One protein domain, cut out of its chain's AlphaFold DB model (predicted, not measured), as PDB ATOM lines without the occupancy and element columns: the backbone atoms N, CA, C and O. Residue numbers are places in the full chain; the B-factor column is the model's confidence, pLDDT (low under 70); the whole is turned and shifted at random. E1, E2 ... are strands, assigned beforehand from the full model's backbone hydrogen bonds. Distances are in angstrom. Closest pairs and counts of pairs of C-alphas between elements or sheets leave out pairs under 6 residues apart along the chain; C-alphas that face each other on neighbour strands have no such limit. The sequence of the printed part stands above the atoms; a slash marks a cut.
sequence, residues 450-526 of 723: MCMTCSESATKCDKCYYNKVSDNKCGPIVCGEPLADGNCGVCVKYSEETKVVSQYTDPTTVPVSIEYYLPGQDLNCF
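Overview. This is residues 450 to 526 of the 723 residues of an uncharacterized protein of Entamoeba invadens IP1 (UniProt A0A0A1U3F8). With little regular structure, this is a small antiparallel sheet, E2-E3-E6, among long loops, with the hairpin of E4 and E5 reaching out at one end of the longest axis. E1 and the loop of residues 454 to 476 lie on E2's side of the sheet. The 77 printed residues, 25 of them in six named strands, E1 to E6, with no named helix, are all strand in class. The whole is only just compact, close to loose, with a radius of gyration of the C-alphas of 13.7 A and spans of 42 by 27 by 16 A.

Arrangement. E1, residues 451 to 453, pairs with no named strand, but is antiparallel to residues 463 to 464. E2, residues 477 to 479, and E3, residues 491 to 494, form a hairpin; N 478 and O 492, 2.9 A apart, are within hydrogen-bond range. E6, residues 514 to 517, is antiparallel to E3, with N 493 and O 515 within range at 2.8 A. E4, residues 498 to 502, and E5, residues 506 to 511, form a hairpin, with N 499 and O 510 within range at 2.8 A. E5 runs on into E6 at 51 degrees.

Along the chain. E1 begins at C-alpha 451 (220.740, 233.538, 186.406); E5 spans 14.8 A; E6 ends at C-alpha 517 (238.742, 243.577, 183.761).

Size, cuts and confidence. The farthest C-alphas, of Tyr 504 and Asp 522, are 43.0 A apart. The links E1 to E2 and E2 to E3 are long. The printed part has no cut; residues 501 and 504 to 507 have pLDDT under 70.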
ATOM      1  N   MET A 450     222.562 236.708 184.283       87.75
ATOM      2  CA  MET A 450     223.495 235.758 184.910       87.75
ATOM      3  C   MET A 450     222.812 234.622 185.679       87.75
ATOM      4  O   MET A 450     223.498 233.788 186.279       87.75
ATOM      5  N   CYS A 451     221.481 234.563 185.688       89.44
ATOM      6  CA  CYS A 451     220.740 233.538 186.406       89.44
ATOM      7  C   CYS A 451     220.545 232.259 185.577       89.44
ATOM      8  O   CYS A 451     219.981 232.289 184.489       89.44
ATOM      9  N   MET A 452     220.957 231.111 186.125       85.31
ATOM     10  CA  MET A 452     220.752 229.792 185.511       85.31
ATOM     11  C   MET A 452     219.330 229.255 185.703       85.31
ATOM     12  O   MET A 452     218.826 228.529 184.852       85.31
ATOM     13  N   THR A 453     218.733 229.516 186.870       86.25
ATOM     14  CA  THR A 453     217.461 228.916 187.299       86.25
ATOM     15  C   THR A 453     216.685 229.877 188.191       86.25
ATOM     16  O   THR A 453     217.217 230.365 189.192       86.25
ATOM     17  N   CYS A 454     215.421 230.098 187.846       88.69
ATOM     18  CA  CYS A 454     214.509 231.024 188.511       88.69
ATOM     19  C   CYS A 454     213.127 230.361 188.669       88.69
ATOM     20  O   CYS A 454     212.202 230.563 187.882       88.69
ATOM     21  N   SER A 455     213.021 229.483 189.665       82.69
ATOM     22  CA  SER A 455     212.001 228.428 189.765       82.69
ATOM     23  C   SER A 455     210.670 228.892 190.365       82.69
ATOM     24  O   SER A 455     209.687 228.156 190.300       82.69
ATOM     25  N   GLU A 456     210.617 230.092 190.951       84.56
ATOM     26  CA  GLU A 456     209.389 230.707 191.493       84.56
ATOM     27  C   GLU A 456     208.833 231.815 190.585       84.56
ATOM     28  O   GLU A 456     207.625 231.881 190.373       84.56
ATOM     29  N   SER A 457     209.697 232.663 190.023       87.75
ATOM     30  CA  SER A 457     209.356 233.681 189.021       87.75
ATOM     31  C   SER A 457     210.608 234.070 188.236       87.75
ATOM     32  O   SER A 457     211.703 234.017 188.789       87.75
ATOM     33  N   ALA A 458     210.469 234.551 186.995       86.75
ATOM     34  CA  ALA A 458     211.610 235.010 186.184       86.75
ATOM     35  C   ALA A 458     212.484 236.059 186.907       86.75
ATOM     36  O   ALA A 458     213.700 236.102 186.735       86.75
ATOM     37  N   THR A 459     211.863 236.872 187.766       89.25
ATOM     38  CA  THR A 459     212.489 237.918 188.587       89.25
ATOM     39  C   THR A 459     213.217 237.421 189.839       89.25
ATOM     40  O   THR A 459     213.874 238.229 190.494       89.25
ATOM     41  N   LYS A 460     213.092 236.139 190.207       91.06
ATOM     42  CA  LYS A 460     213.704 235.558 191.405       91.06
ATOM     43  C   LYS A 460     214.727 234.499 191.008       91.06
ATOM     44  O   LYS A 460     214.361 233.384 190.649       91.06
ATOM     45  N   CYS A 461     216.007 234.833 191.109       91.50
ATOM     46  CA  CYS A 461     217.076 233.884 190.852       91.50
ATOM     47  C   CYS A 461     217.329 232.950 192.041       91.50
ATOM     48  O   CYS A 461     217.523 233.419 193.162       91.50
ATOM     49  N   ASP A 462     217.411 231.642 191.778       90.69
ATOM     50  CA  ASP A 462     217.823 230.629 192.761       90.69
ATOM     51  C   ASP A 462     219.311 230.263 192.633       90.69
ATOM     52  O   ASP A 462     219.943 229.858 193.610       90.69
ATOM     53  N   LYS A 463     219.886 230.395 191.427       88.81
ATOM     54  CA  LYS A 463     221.289 230.071 191.143       88.81
ATOM     55  C   LYS A 463     221.844 230.906 189.991       88.81
ATOM     56  O   LYS A 463     221.306 230.879 188.888       88.81
ATOM     57  N   CYS A 464     222.978 231.557 190.225       89.12
ATOM     58  CA  CYS A 464     223.729 232.293 189.209       89.12
ATOM     59  C   CYS A 464     224.798 231.421 188.542       89.12
ATOM     60  O   CYS A 464     225.239 230.428 189.121       89.12
ATOM     61  N   TYR A 465     225.234 231.810 187.343       79.56
ATOM     62  CA  TYR A 465     226.235 231.068 186.575       79.56
ATOM     63  C   TYR A 465     227.598 231.068 187.288       79.56
ATOM     64  O   TYR A 465     228.129 229.999 187.582       79.56
ATOM     65  N   TYR A 466     228.089 232.254 187.677       79.62
ATOM     66  CA  TYR A 466     229.365 232.439 188.387       79.62
ATOM     67  C   TYR A 466     229.296 233.453 189.553       79.62
ATOM     68  O   TYR A 466     230.242 234.208 189.787       79.62
ATOM     69  N   ASN A 467     228.178 233.511 190.287       77.06
ATOM     70  CA  ASN A 467     228.076 234.356 191.486       77.06
ATOM     71  C   ASN A 467     227.208 233.729 192.592       77.06
ATOM     72  O   ASN A 467     226.529 232.721 192.391       77.06
ATOM     73  N   LYS A 468     227.221 234.347 193.772       81.56
ATOM     74  CA  LYS A 468     226.263 234.103 194.853       81.56
ATOM     75  C   LYS A 468     224.991 234.902 194.566       81.56
ATOM     76  O   LYS A 468     225.070 236.058 194.166       81.56
ATOM     77  N   VAL A 469     223.826 234.305 194.816       84.62
ATOM     78  CA  VAL A 469     222.558 235.044 194.793       84.62
ATOM     79  C   VAL A 469     222.532 236.025 195.967       84.62
ATOM     80  O   VAL A 469     222.712 235.614 197.114       84.62
ATOM     81  N   SER A 470     222.260 237.302 195.694       86.25
ATOM     82  CA  SER A 470     221.988 238.335 196.700       86.25
ATOM     83  C   SER A 470     220.661 239.011 196.379       86.25
ATOM     84  O   SER A 470     220.424 239.396 195.238       86.25
ATOM     85  N   ASP A 471     219.764 239.109 197.362       89.12
ATOM     86  CA  ASP A 471     218.411 239.674 197.211       89.12
ATOM     87  C   ASP A 471     217.607 239.123 196.010       89.12
ATOM     88  O   ASP A 471     216.743 239.793 195.446       89.12
ATOM     89  N   ASN A 472     217.834 237.845 195.674       90.69
ATOM     90  CA  ASN A 472     217.267 237.114 194.528       90.69
ATOM     91  C   ASN A 472     217.770 237.566 193.137       90.69
ATOM     92  O   ASN A 472     217.169 237.206 192.126       90.69
ATOM     93  N   LYS A 473     218.877 238.311 193.072       89.62
ATOM     94  CA  LYS A 473     219.617 238.657 191.848       89.62
ATOM     95  C   LYS A 473     221.030 238.061 191.862       89.62
ATOM     96  O   LYS A 473     221.528 237.640 192.906       89.62
ATOM     97  N   CYS A 474     221.683 238.074 190.706       88.69
ATOM     98  CA  CYS A 474     223.103 237.773 190.535       88.69
ATOM     99  C   CYS A 474     223.986 239.017 190.638       88.69
ATOM    100  O   CYS A 474     225.126 238.910 191.081       88.69
ATOM    101  N   GLY A 475     223.443 240.187 190.299       86.31
ATOM    102  CA  GLY A 475     224.135 241.468 190.413       86.31
ATOM    103  C   GLY A 475     225.174 241.703 189.304       86.31
ATOM    104  O   GLY A 475     225.710 240.753 188.739       86.31
ATOM    105  N   PRO A 476     225.487 242.973 188.993       90.19
ATOM    106  CA  PRO A 476     226.146 243.380 187.747       90.19
ATOM    107  C   PRO A 476     227.637 243.018 187.633       90.19
ATOM    108  O   PRO A 476     228.302 243.512 186.730       90.19
ATOM    109  N   ILE A 477     228.191 242.213 188.544       91.06
ATOM    110  CA  ILE A 477     229.599 241.793 188.559       91.06
ATOM    111  C   ILE A 477     229.651 240.291 188.834       91.06
ATOM    112  O   ILE A 477     229.154 239.829 189.862       91.06
ATOM    113  N   VAL A 478     230.291 239.539 187.939       91.50
ATOM    114  CA  VAL A 478     230.543 238.099 188.083       91.50
ATOM    115  C   VAL A 478     232.003 237.764 187.800       91.50
ATOM    116  O   VAL A 478     232.733 238.533 187.172       91.50
ATOM    117  N   CYS A 479     232.424 236.581 188.232       91.88
ATOM    118  CA  CYS A 479     233.726 236.051 187.866       91.88
ATOM    119  C   CYS A 479     233.645 235.268 186.545       91.88
ATOM    120  O   CYS A 479     232.939 234.270 186.471       91.88
ATOM    121  N   GLY A 480     234.360 235.696 185.503       91.19
ATOM    122  CA  GLY A 480     234.417 234.994 184.214       91.19
ATOM    123  C   GLY A 480     235.352 233.779 184.215       91.19
ATOM    124  O   GLY A 480     235.091 232.805 183.513       91.19
ATOM    125  N   GLU A 481     236.404 233.813 185.037       91.75
ATOM    126  CA  GLU A 481     237.367 232.716 185.216       91.75
ATOM    127  C   GLU A 481     237.452 232.313 186.702       91.75
ATOM    128  O   GLU A 481     238.312 232.829 187.422       91.75
ATOM    129  N   PRO A 482     236.543 231.452 187.203       89.94
ATOM    130  CA  PRO A 482     236.472 231.096 188.621       89.94
ATOM    131  C   PRO A 482     237.664 230.260 189.094       89.94
ATOM    132  O   PRO A 482     237.997 229.227 188.510       89.94
ATOM    133  N   LEU A 483     238.260 230.694 190.206       90.19
ATOM    134  CA  LEU A 483     239.367 230.035 190.900       90.19
ATOM    135  C   LEU A 483     238.889 229.525 192.278       90.19
ATOM    136  O   LEU A 483     237.708 229.635 192.628       90.19
ATOM    137  N   ALA A 484     239.786 228.935 193.073       88.00
ATOM    138  CA  ALA A 484     239.447 228.489 194.427       88.00
ATOM    139  C   ALA A 484     238.965 229.646 195.330       88.00
ATOM    140  O   ALA A 484     239.316 230.808 195.132       88.00
ATOM    141  N   ASP A 485     238.159 229.312 196.340       86.06
ATOM    142  CA  ASP A 485     237.671 230.194 197.420       86.06
ATOM    143  C   ASP A 485     236.810 231.405 197.013       86.06
ATOM    144  O   ASP A 485     236.405 232.201 197.861       86.06
ATOM    145  N   GLY A 486     236.445 231.506 195.732       85.06
ATOM    146  CA  GLY A 486     235.742 232.661 195.170       85.06
ATOM    147  C   GLY A 486     236.676 233.737 194.609       85.06
ATOM    148  O   GLY A 486     236.183 234.773 194.166       85.06
ATOM    149  N   ASN A 487     237.986 233.471 194.586       90.94
ATOM    150  CA  ASN A 487     238.948 234.227 193.792       90.94
ATOM    151  C   ASN A 487     238.626 234.092 192.292       90.94
ATOM    152  O   ASN A 487     237.969 233.140 191.856       90.94
ATOM    153  N   CYS A 488     239.136 235.020 191.490       93.38
ATOM    154  CA  CYS A 488     238.874 235.101 190.059       93.38
ATOM    155  C   CYS A 488     240.143 235.353 189.235       93.38
ATOM    156  O   CYS A 488     241.115 235.895 189.754       93.38
ATOM    157  N   GLY A 489     240.133 234.981 187.950       92.69
ATOM    158  CA  GLY A 489     241.168 235.352 186.974       92.69
ATOM    159  C   GLY A 489     240.801 236.544 186.085       92.69
ATOM    160  O   GLY A 489     241.635 237.414 185.844       92.69
ATOM    161  N   VAL A 490     239.540 236.626 185.652       94.62
ATOM    162  CA  VAL A 490     238.976 237.739 184.871       94.62
ATOM    163  C   VAL A 490     237.582 238.042 185.388       94.62
ATOM    164  O   VAL A 490     236.719 237.165 185.425       94.62
ATOM    165  N   CYS A 491     237.351 239.292 185.749       94.75
ATOM    166  CA  CYS A 491     236.070 239.796 186.205       94.75
ATOM    167  C   CYS A 491     235.252 240.328 185.031       94.75
ATOM    168  O   CYS A 491     235.797 240.884 184.077       94.75
ATOM    169  N   VAL A 492     233.933 240.154 185.109       93.19
ATOM    170  CA  VAL A 492     232.989 240.606 184.087       93.19
ATOM    171  C   VAL A 492     231.930 241.460 184.759       93.19
ATOM    172  O   VAL A 492     231.177 240.980 185.607       93.19
ATOM    173  N   LYS A 493     231.872 242.728 184.371       92.81
ATOM    174  CA  LYS A 493     230.854 243.681 184.796       92.81
ATOM    175  C   LYS A 493     229.893 243.940 183.646       92.81
ATOM    176  O   LYS A 493     230.312 244.020 182.496       92.81
ATOM    177  N   TYR A 494     228.604 244.049 183.934       90.88
ATOM    178  CA  TYR A 494     227.574 244.227 182.916       90.88
ATOM    179  C   TYR A 494     226.499 245.217 183.360       90.88
ATOM    180  O   TYR A 494     226.263 245.414 184.552       90.88
ATOM    181  N   SER A 495     225.853 245.876 182.401       88.88
ATOM    182  CA  SER A 495     224.751 246.797 182.686       88.88
ATOM    183  C   SER A 495     223.484 246.052 183.130       88.88
ATOM    184  O   SER A 495     223.127 245.032 182.544       88.88
ATOM    185  N   GLU A 496     222.746 246.598 184.108       84.25
ATOM    186  CA  GLU A 496     221.388 246.110 184.421       84.25
ATOM    187  C   GLU A 496     220.396 246.380 183.271       84.25
ATOM    188  O   GLU A 496     219.389 245.687 183.143       84.25
ATOM    189  N   GLU A 497     220.675 247.375 182.421       85.62
ATOM    190  CA  GLU A 497     219.952 247.588 181.166       85.62
ATOM    191  C   GLU A 497     220.367 246.545 180.120       85.62
ATOM    192  O   GLU A 497     221.556 246.264 179.943       85.62
ATOM    193  N   THR A 498     219.393 246.011 179.381       82.81
ATOM    194  CA  THR A 498     219.600 244.989 178.346       82.81
ATOM    195  C   THR A 498     219.081 245.435 176.980       82.81
ATOM    196  O   THR A 498     217.967 245.956 176.890       82.81
ATOM    197  N   LYS A 499     219.835 245.151 175.910       82.38
ATOM    198  CA  LYS A 499     219.387 245.247 174.512       82.38
ATOM    199  C   LYS A 499     219.156 243.855 173.923       82.38
ATOM    200  O   LYS A 499     219.804 242.888 174.315       82.38
ATOM    201  N   VAL A 500     218.265 243.749 172.941       78.69
ATOM    202  CA  VAL A 500     218.202 242.562 172.077       78.69
ATOM    203  C   VAL A 500     219.193 242.802 170.941       78.69
ATOM    204  O   VAL A 500     218.978 243.709 170.144       78.69
ATOM    205  N   VAL A 501     220.305 242.058 170.908       69.69
ATOM    206  CA  VAL A 501     221.402 242.328 169.951       69.69
ATOM    207  C   VAL A 501     221.031 241.954 168.519       69.69
ATOM    208  O   VAL A 501     221.358 242.702 167.601       69.69
ATOM    209  N   SER A 502     220.316 240.837 168.348       72.88
ATOM    210  CA  SER A 502     219.937 240.315 167.033       72.88
ATOM    211  C   SER A 502     218.441 240.043 166.908       72.88
ATOM    212  O   SER A 502     218.010 238.931 166.602       72.88
ATOM    213  N   GLN A 503     217.636 241.087 167.145       73.19
ATOM    214  CA  GLN A 503     216.165 241.065 167.189       73.19
ATOM    215  C   GLN A 503     215.506 240.239 166.066       73.19
ATOM    216  O   GLN A 503     214.437 239.670 166.293       73.19
ATOM    217  N   TYR A 504     216.117 240.159 164.880       69.50
ATOM    218  CA  TYR A 504     215.519 239.519 163.703       69.50
ATOM    219  C   TYR A 504     216.164 238.187 163.281       69.50
ATOM    220  O   TYR A 504     215.632 237.528 162.386       69.50
ATOM    221  N   THR A 505     217.276 237.767 163.897       60.59
ATOM    222  CA  THR A 505     217.942 236.478 163.589       60.59
ATOM    223  C   THR A 505     218.120 235.567 164.800       60.59
ATOM    224  O   THR A 505     217.924 234.359 164.672       60.59
ATOM    225  N   ASP A 506     218.433 236.133 165.962       68.19
ATOM    226  CA  ASP A 506     218.517 235.457 167.256       68.19
ATOM    227  C   ASP A 506     218.196 236.508 168.340       68.19
ATOM    228  O   ASP A 506     219.081 237.281 168.729       68.19
ATOM    229  N   PRO A 507     216.929 236.616 168.796       64.75
ATOM    230  CA  PRO A 507     216.491 237.653 169.729       64.75
ATOM    231  C   PRO A 507     216.952 237.382 171.175       64.75
ATOM    232  O   PRO A 507     216.190 237.529 172.131       64.75
ATOM    233  N   THR A 508     218.221 237.014 171.347       71.31
ATOM    234  CA  THR A 508     218.887 236.915 172.641       71.31
ATOM    235  C   THR A 508     219.028 238.308 173.267       71.31
ATOM    236  O   THR A 508     219.679 239.213 172.732       71.31
ATOM    237  N   THR A 509     218.415 238.465 174.439       73.25
ATOM    238  CA  THR A 509     218.559 239.630 175.316       73.25
ATOM    239  C   THR A 509     219.918 239.586 176.013       73.25
ATOM    240  O   THR A 509     220.200 238.655 176.765       73.25
ATOM    241  N   VAL A 510     220.748 240.606 175.794       80.12
ATOM    242  CA  VAL A 510     222.077 240.764 176.405       80.12
ATOM    243  C   VAL A 510     222.191 242.123 177.104       80.12
ATOM    244  O   VAL A 510     221.448 243.045 176.767       80.12
ATOM    245  N   PRO A 511     223.117 242.307 178.056       84.25
ATOM    246  CA  PRO A 511     223.432 243.624 178.604       84.25
ATOM    247  C   PRO A 511     223.784 244.648 177.509       84.25
ATOM    248  O   PRO A 511     224.431 244.313 176.518       84.25
ATOM    249  N   VAL A 512     223.372 245.907 177.693       85.50
ATOM    250  CA  VAL A 512     223.759 247.043 176.833       85.50
ATOM    251  C   VAL A 512     225.280 247.198 176.763       85.50
ATOM    252  O   VAL A 512     225.804 247.451 175.677       85.50
ATOM    253  N   SER A 513     225.986 246.993 177.880       86.12
ATOM    254  CA  SER A 513     227.448 246.916 177.928       86.12
ATOM    255  C   SER A 513     227.945 245.733 178.763       86.12
ATOM    256  O   SER A 513     227.315 245.323 179.743       86.12
ATOM    257  N   ILE A 514     229.103 245.195 178.365       88.88
ATOM    258  CA  ILE A 514     229.864 244.174 179.091       88.88
ATOM    259  C   ILE A 514     231.330 244.627 179.123       88.88
ATOM    260  O   ILE A 514     231.941 244.844 178.080       88.88
ATOM    261  N   GLU A 515     231.877 244.781 180.323       91.62
ATOM    262  CA  GLU A 515     233.226 245.259 180.634       91.62
ATOM    263  C   GLU A 515     234.016 244.107 181.275       91.62
ATOM    264  O   GLU A 515     233.634 243.594 182.330       91.62
ATOM    265  N   TYR A 516     235.112 243.686 180.643       93.06
ATOM    266  CA  TYR A 516     236.032 242.691 181.201       93.06
ATOM    267  C   TYR A 516     237.217 243.411 181.838       93.06
ATOM    268  O   TYR A 516     237.777 244.327 181.239       93.06
ATOM    269  N   TYR A 517     237.619 242.988 183.033       94.94
ATOM    270  CA  TYR A 517     238.742 243.577 183.761       94.94
ATOM    271  C   TYR A 517     239.491 242.521 184.577       94.94
ATOM    272  O   TYR A 517     238.937 241.485 184.949       94.94
ATOM    273  N   LEU A 518     240.771 242.770 184.849       94.25
ATOM    274  CA  LEU A 518     241.534 241.950 185.786       94.25
ATOM    275  C   LEU A 518     241.115 242.271 187.236       94.25
ATOM    276  O   LEU A 518     240.837 243.434 187.536       94.25
ATOM    277  N   PRO A 519     241.084 241.275 188.137       93.00
ATOM    278  CA  PRO A 519     240.740 241.466 189.546       93.00
ATOM    279  C   PRO A 519     241.804 242.262 190.319       93.00
ATOM    280  O   PRO A 519     242.914 242.513 189.836       93.00
ATOM    281  N   GLY A 520     241.486 242.586 191.575       89.25
ATOM    282  CA  GLY A 520     242.451 243.119 192.538       89.25
ATOM    283  C   GLY A 520     243.616 242.163 192.846       89.25
ATOM    284  O   GLY A 520     243.643 241.001 192.440       89.25
ATOM    285  N   GLN A 521     244.600 242.638 193.620       89.81
ATOM    286  CA  GLN A 521     245.729 241.806 194.090       89.81
ATOM    287  C   GLN A 521     245.305 240.705 195.082       89.81
ATOM    288  O   GLN A 521     246.063 239.783 195.356       89.81
ATOM    289  N   ASP A 522     244.090 240.788 195.616       90.75
ATOM    290  CA  ASP A 522     243.428 239.750 196.404       90.75
ATOM    291  C   ASP A 522     242.572 238.797 195.544       90.75
ATOM    292  O   ASP A 522     241.853 237.970 196.093       90.75
ATOM    293  N   LEU A 523     242.640 238.925 194.212       91.31
ATOM    294  CA  LEU A 523     241.870 238.184 193.209       91.31
ATOM    295  C   LEU A 523     240.336 238.300 193.330       91.31
ATOM    296  O   LEU A 523     239.612 237.505 192.729       91.31
ATOM    297  N   ASN A 524     239.817 239.315 194.029       91.25
ATOM    298  CA  ASN A 524     238.381 239.592 194.075       91.25
ATOM    299  C   ASN A 524     237.930 240.518 192.931       91.25
ATOM    300  O   ASN A 524     238.642 241.436 192.525       91.25
ATOM    301  N   CYS A 525     236.702 240.299 192.447       89.62
ATOM    302  CA  CYS A 525     236.027 241.190 191.489       89.62
ATOM    303  C   CYS A 525     235.255 242.333 192.154       89.62
ATOM    304  O   CYS A 525     234.940 243.332 191.506       89.62
ATOM    305  N   PHE A 526     234.925 242.172 193.434       83.81
ATOM    306  CA  PHE A 526     234.196 243.153 194.223       83.81
ATOM    307  C   PHE A 526     235.197 244.097 194.885       83.81
ATOM    308  O   PHE A 526     235.599 243.884 196.031       83.81
TER     309      PHE A 526